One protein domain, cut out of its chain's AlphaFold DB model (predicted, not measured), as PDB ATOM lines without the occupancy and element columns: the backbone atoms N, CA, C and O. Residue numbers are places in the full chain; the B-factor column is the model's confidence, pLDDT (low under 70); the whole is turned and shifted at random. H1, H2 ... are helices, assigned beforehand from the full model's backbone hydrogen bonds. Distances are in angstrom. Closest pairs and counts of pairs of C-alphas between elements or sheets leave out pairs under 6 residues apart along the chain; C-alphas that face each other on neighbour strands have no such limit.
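This is residues 71 to 117 of the 230 residues of an uncharacterized protein of Neorickettsia sennetsu (strain ATCC VR-367 / Miyayama) (UniProt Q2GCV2). A lopsided helical hairpin: the short helix H1 folds back beside the first part of the long helix H2, whose other end runs on past it as an arm, and the small helix H3 turns off at a corner at the end of that arm. Residues 100 to 117, the last part of H2 and H3 with them, stick out free of the hairpin. The printed part has 47 residues with three named helices, H1, H2 and H3 in that order, and no named strand; the class is all helix. The whole is loose, with a radius of gyration of the C-alphas of 13.7 A, and the C-alphas span 41 by 15 by 15 A.

H1, residues 71 to 81, and H2, residues 89 to 105, touch, and H2 touches H1 with residues 89 to 96 alone. Their closest C-alphas, those of Cys 77 and Ala 92, are 5.5 A apart. The two form a hairpin, running opposite ways at a shallow tilt of 27 degrees. H3, residues 107 to 115, is close to H2 but not clearly touching; their closest C-alphas, those of Val 103 and Phe 109, are 6.8 A apart. H2 and H3 run the same way at a steep tilt of 69 degrees, only just short of about perpendicular. H1 and H3 are apart. In H1, H2 and H3, every O i to N i+4 pair is within hydrogen-bond range.

H1 begins at C-alpha 71, (8.568, 27.084, 0.188), and is 15.1 A long from first to last C-alpha. H2 runs 24.1 A from C-alpha 89 at (-7.745, 20.213, 5.533) to C-alpha 105. H3 measures 12.3 A and ends at C-alpha 115, (20.140, 11.725, -14.053).

The two C-alphas farthest apart, those of Gly 86 and Asn 115, are 41.4 A apart. The printed part has no cut. The link from H1 to H2 is short, with 7 residues, and that from H2 to H3 is tight, with 1 residue. The mean pLDDT of the printed part is 81.9, and residues 83 to 87 are under 70.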
ATOM      1  N   ALA A  71       8.520  26.540  -1.166       81.38
ATOM      2  CA  ALA A  71       8.568  27.084   0.188       81.38
ATOM      3  C   ALA A  71       7.228  27.718   0.609       81.38
ATOM      4  O   ALA A  71       6.748  27.449   1.711       81.38
ATOM      5  N   GLU A  72       6.589  28.497  -0.272       81.75
ATOM      6  CA  GLU A  72       5.281  29.118  -0.015       81.75
ATOM      7  C   GLU A  72       4.178  28.056   0.102       81.75
ATOM      8  O   GLU A  72       3.395  28.080   1.053       81.75
ATOM      9  N   VAL A  73       4.173  27.054  -0.789       79.50
ATOM     10  CA  VAL A  73       3.245  25.910  -0.698       79.50
ATOM     11  C   VAL A  73       3.467  25.122   0.597       79.50
ATOM     12  O   VAL A  73       2.500  24.754   1.266       79.50
ATOM     13  N   TYR A  74       4.724  24.887   0.993       82.19
ATOM     14  CA  TYR A  74       5.040  24.162   2.225       82.19
ATOM     15  C   TYR A  74       4.548  24.902   3.474       82.19
ATOM     16  O   TYR A  74       3.859  24.295   4.297       82.19
ATOM     17  N   ASP A  75       4.849  26.197   3.619       82.31
ATOM     18  CA  ASP A  75       4.401  26.969   4.783       82.31
ATOM     19  C   ASP A  75       2.875  27.211   4.771       82.31
ATOM     20  O   ASP A  75       2.261  27.219   5.842       82.31
ATOM     21  N   TYR A  76       2.217  27.284   3.607       75.31
ATOM     22  CA  TYR A  76       0.748  27.305   3.509       75.31
ATOM     23  C   TYR A  76       0.115  25.986   3.986       75.31
ATOM     24  O   TYR A  76      -0.727  25.989   4.892       75.31
ATOM     25  N   CYS A  77       0.564  24.841   3.454       73.88
ATOM     26  CA  CYS A  77       0.110  23.521   3.903       73.88
ATOM     27  C   CYS A  77       0.377  23.317   5.401       73.88
ATOM     28  O   CYS A  77      -0.491  22.826   6.124       73.88
ATOM     29  N   ARG A  78       1.547  23.741   5.890       81.00
ATOM     30  CA  ARG A  78       1.909  23.714   7.311       81.00
ATOM     31  C   ARG A  78       0.952  24.550   8.159       81.00
ATOM     32  O   ARG A  78       0.454  24.022   9.142       81.00
ATOM     33  N   THR A  79       0.649  25.786   7.761       79.75
ATOM     34  CA  THR A  79      -0.249  26.709   8.487       79.75
ATOM     35  C   THR A  79      -1.681  26.165   8.598       79.75
ATOM     36  O   THR A  79      -2.353  26.342   9.616       79.75
ATOM     37  N   ILE A  80      -2.166  25.450   7.576       73.19
ATOM     38  CA  ILE A  80      -3.461  24.756   7.659       73.19
ATOM     39  C   ILE A  80      -3.371  23.549   8.610       73.19
ATOM     40  O   ILE A  80      -4.254  23.357   9.449       73.19
ATOM     41  N   LEU A  81      -2.297  22.758   8.527       71.81
ATOM     42  CA  LEU A  81      -2.102  21.555   9.344       71.81
ATOM     43  C   LEU A  81      -1.762  21.839  10.821       71.81
ATOM     44  O   LEU A  81      -2.071  21.001  11.667       71.81
ATOM     45  N   THR A  82      -1.195  23.002  11.165       73.25
ATOM     46  CA  THR A  82      -1.036  23.466  12.560       73.25
ATOM     47  C   THR A  82      -2.340  23.999  13.162       73.25
ATOM     48  O   THR A  82      -2.398  24.252  14.364       73.25
ATOM     49  N   CYS A  83      -3.400  24.133  12.353       61.62
ATOM     50  CA  CYS A  83      -4.719  24.655  12.729       61.62
ATOM     51  C   CYS A  83      -4.734  26.108  13.243       61.62
ATOM     52  O   CYS A  83      -5.783  26.568  13.696       61.62
ATOM     53  N   GLU A  84      -3.634  26.858  13.122       62.19
ATOM     54  CA  GLU A  84      -3.494  28.228  13.651       62.19
ATOM     55  C   GLU A  84      -4.509  29.216  13.044       62.19
ATOM     56  O   GLU A  84      -4.919  30.166  13.709       62.19
ATOM     57  N   THR A  85      -4.986  28.944  11.825       60.47
ATOM     58  CA  THR A  85      -6.004  29.748  11.118       60.47
ATOM     59  C   THR A  85      -7.359  29.040  10.969       60.47
ATOM     60  O   THR A  85      -8.239  29.545  10.277       60.47
ATOM     61  N   GLY A  86      -7.546  27.851  11.561       65.75
ATOM     62  CA  GLY A  86      -8.767  27.045  11.376       65.75
ATOM     63  C   GLY A  86      -9.001  26.569   9.931       65.75
ATOM     64  O   GLY A  86     -10.147  26.436   9.505       65.75
ATOM     65  N   GLY A  87      -7.922  26.367   9.165       66.50
ATOM     66  CA  GLY A  87      -7.969  26.084   7.729       66.50
ATOM     67  C   GLY A  87      -8.619  24.746   7.346       66.50
ATOM     68  O   GLY A  87      -8.654  23.785   8.114       66.50
ATOM     69  N   ASN A  88      -9.117  24.673   6.112       78.94
ATOM     70  CA  ASN A  88      -9.789  23.492   5.577       78.94
ATOM     71  C   ASN A  88      -8.774  22.430   5.117       78.94
ATOM     72  O   ASN A  88      -8.124  22.576   4.085       78.94
ATOM     73  N   VAL A  89      -8.676  21.316   5.848       79.50
ATOM     74  CA  VAL A  89      -7.745  20.213   5.533       79.50
ATOM     75  C   VAL A  89      -7.968  19.629   4.128       79.50
ATOM     76  O   VAL A  89      -7.006  19.234   3.475       79.50
ATOM     77  N   ASN A  90      -9.206  19.622   3.620       81.88
ATOM     78  CA  ASN A  90      -9.505  19.137   2.264       81.88
ATOM     79  C   ASN A  90      -8.948  20.071   1.177       81.88
ATOM     80  O   ASN A  90      -8.607  19.624   0.087       81.88
ATOM     81  N   GLU A  91      -8.851  21.365   1.477       80.88
ATOM     82  CA  GLU A  91      -8.318  22.385   0.574       80.88
ATOM     83  C   GLU A  91      -6.791  22.307   0.528       80.88
ATOM     84  O   GLU A  91      -6.225  22.215  -0.558       80.88
ATOM     85  N   ALA A  92      -6.131  22.187   1.688       78.50
ATOM     86  CA  ALA A  92      -4.698  21.888   1.758       78.50
ATOM     87  C   ALA A  92      -4.333  20.572   1.050       78.50
ATOM     88  O   ALA A  92      -3.293  20.502   0.397       78.50
ATOM     89  N   TRP A  93      -5.182  19.541   1.148       83.00
ATOM     90  CA  TRP A  93      -4.986  18.291   0.411       83.00
ATOM     91  C   TRP A  93      -5.088  18.498  -1.105       83.00
ATOM     92  O   TRP A  93      -4.192  18.082  -1.830       83.00
ATOM     93  N   ASN A  94      -6.129  19.187  -1.581       85.38
ATOM     94  CA  ASN A  94      -6.323  19.472  -3.006       85.38
ATOM     95  C   ASN A  94      -5.174  20.314  -3.601       85.38
ATOM     96  O   ASN A  94      -4.715  20.034  -4.705       85.38
ATOM     97  N   TRP A  95      -4.664  21.300  -2.852       79.88
ATOM     98  CA  TRP A  95      -3.467  22.068  -3.223       79.88
ATOM     99  C   TRP A  95      -2.208  21.194  -3.301       79.88
ATOM    100  O   TRP A  95      -1.441  21.307  -4.260       79.88
ATOM    101  N   LEU A  96      -1.997  20.307  -2.324       83.44
ATOM    102  CA  LEU A  96      -0.860  19.383  -2.308       83.44
ATOM    103  C   LEU A  96      -0.920  18.391  -3.477       83.44
ATOM    104  O   LEU A  96       0.091  18.160  -4.136       83.44
ATOM    105  N   GLU A  97      -2.101  17.837  -3.756       86.12
ATOM    106  CA  GLU A  97      -2.358  16.914  -4.863       86.12
ATOM    107  C   GLU A  97      -2.067  17.602  -6.208       86.12
ATOM    108  O   GLU A  97      -1.188  17.148  -6.941       86.12
ATOM    109  N   GLN A  98      -2.658  18.777  -6.461       85.06
ATOM    110  CA  GLN A  98      -2.433  19.567  -7.679       85.06
ATOM    111  C   GLN A  98      -0.970  20.012  -7.861       85.06
ATOM    112  O   GLN A  98      -0.432  19.931  -8.966       85.06
ATOM    113  N   THR A  99      -0.290  20.437  -6.790       84.06
ATOM    114  CA  THR A  99       1.139  20.794  -6.860       84.06
ATOM    115  C   THR A  99       1.998  19.558  -7.136       84.06
ATOM    116  O   THR A  99       2.948  19.628  -7.916       84.06
ATOM    117  N   SER A 100       1.652  18.402  -6.557       85.56
ATOM    118  CA  SER A 100       2.370  17.152  -6.821       85.56
ATOM    119  C   SER A 100       2.209  16.681  -8.269       85.56
ATOM    120  O   SER A 100       3.193  16.252  -8.867       85.56
ATOM    121  N   GLU A 101       1.022  16.835  -8.869       88.31
ATOM    122  CA  GLU A 101       0.798  16.562 -10.293       88.31
ATOM    123  C   GLU A 101       1.609  17.514 -11.185       88.31
ATOM    124  O   GLU A 101       2.246  17.057 -12.133       88.31
ATOM    125  N   ALA A 102       1.661  18.811 -10.863       86.88
ATOM    126  CA  ALA A 102       2.444  19.791 -11.620       86.88
ATOM    127  C   ALA A 102       3.958  19.491 -11.590       86.88
ATOM    128  O   ALA A 102       4.610  19.482 -12.637       86.88
ATOM    129  N   VAL A 103       4.512  19.170 -10.414       86.69
ATOM    130  CA  VAL A 103       5.925  18.776 -10.264       86.69
ATOM    131  C   VAL A 103       6.206  17.452 -10.982       86.69
ATOM    132  O   VAL A 103       7.184  17.355 -11.720       86.69
ATOM    133  N   LEU A 104       5.330  16.449 -10.839       86.56
ATOM    134  CA  LEU A 104       5.466  15.168 -11.540       86.56
ATOM    135  C   LEU A 104       5.329  15.305 -13.061       86.56
ATOM    136  O   LEU A 104       5.930  14.509 -13.777       86.56
ATOM    137  N   ALA A 105       4.581  16.289 -13.563       86.19
ATOM    138  CA  ALA A 105       4.446  16.569 -14.991       86.19
ATOM    139  C   ALA A 105       5.673  17.286 -15.589       86.19
ATOM    140  O   ALA A 105       5.939  17.107 -16.782       86.19
ATOM    141  N   SER A 106       6.427  18.051 -14.788       91.75
ATOM    142  CA  SER A 106       7.582  18.838 -15.246       91.75
ATOM    143  C   SER A 106       8.641  17.979 -15.945       91.75
ATOM    144  O   SER A 106       9.144  16.990 -15.405       91.75
ATOM    145  N   SER A 107       9.023  18.379 -17.161       90.88
ATOM    146  CA  SER A 107      10.071  17.705 -17.932       90.88
ATOM    147  C   SER A 107      11.444  17.803 -17.273       90.88
ATOM    148  O   SER A 107      12.221  16.857 -17.369       90.88
ATOM    149  N   GLU A 108      11.723  18.910 -16.584       92.50
ATOM    150  CA  GLU A 108      13.006  19.168 -15.924       92.50
ATOM    151  C   GLU A 108      13.166  18.258 -14.700       92.50
ATOM    152  O   GLU A 108      14.159  17.539 -14.590       92.50
ATOM    153  N   PHE A 109      12.121  18.151 -13.870       90.12
ATOM    154  CA  PHE A 109      12.068  17.194 -12.760       90.12
ATOM    155  C   PHE A 109      12.184  15.737 -13.246       90.12
ATOM    156  O   PHE A 109      12.936  14.938 -12.677       90.12
ATOM    157  N   LYS A 110      11.493  15.384 -14.344       89.69
ATOM    158  CA  LYS A 110      11.614  14.062 -14.985       89.69
ATOM    159  C   LYS A 110      13.024  13.780 -15.509       89.69
ATOM    160  O   LYS A 110      13.437  12.620 -15.502       89.69
ATOM    161  N   GLU A 111      13.757  14.786 -15.983       91.44
ATOM    162  CA  GLU A 111      15.138  14.631 -16.447       91.44
ATOM    163  C   GLU A 111      16.122  14.508 -15.278       91.44
ATOM    164  O   GLU A 111      16.929  13.577 -15.263       91.44
ATOM    165  N   GLU A 112      16.007  15.348 -14.249       92.06
ATOM    166  CA  GLU A 112      16.865  15.270 -13.064       92.06
ATOM    167  C   GLU A 112      16.691  13.936 -12.318       92.06
ATOM    168  O   GLU A 112      17.679  13.283 -11.974       92.06
ATOM    169  N   CYS A 113      15.457  13.437 -12.182       89.94
ATOM    170  CA  CYS A 113      15.211  12.108 -11.619       89.94
ATOM    171  C   CYS A 113      15.871  10.980 -12.436       89.94
ATOM    172  O   CYS A 113      16.387  10.031 -11.844       89.94
ATOM    173  N   ARG A 114      15.936  11.077 -13.775       89.94
ATOM    174  CA  ARG A 114      16.688  10.116 -14.612       89.94
ATOM    175  C   ARG A 114      18.195  10.237 -14.391       89.94
ATOM    176  O   ARG A 114      18.859   9.211 -14.262       89.94
ATOM    177  N   ASN A 115      18.719  11.458 -14.301       92.44
ATOM    178  CA  ASN A 115      20.140  11.725 -14.053       92.44
ATOM    179  C   ASN A 115      20.597  11.198 -12.679       92.44
ATOM    180  O   ASN A 115      21.712  10.696 -12.546       92.44
ATOM    181  N   LEU A 116      19.712  11.230 -11.679       91.88
ATOM    182  CA  LEU A 116      19.909  10.632 -10.354       91.88
ATOM    183  C   LEU A 116      19.566   9.125 -10.294       91.88
ATOM    184  O   LEU A 116      19.691   8.509  -9.235       91.88
ATOM    185  N   ASN A 117      19.135   8.522 -11.409       89.75
ATOM    186  CA  ASN A 117      18.652   7.137 -11.513       89.75
ATOM    187  C   ASN A 117      17.547   6.794 -10.481       89.75
ATOM    188  O   ASN A 117      17.463   5.676  -9.961       89.75
TER     189      ASN A 117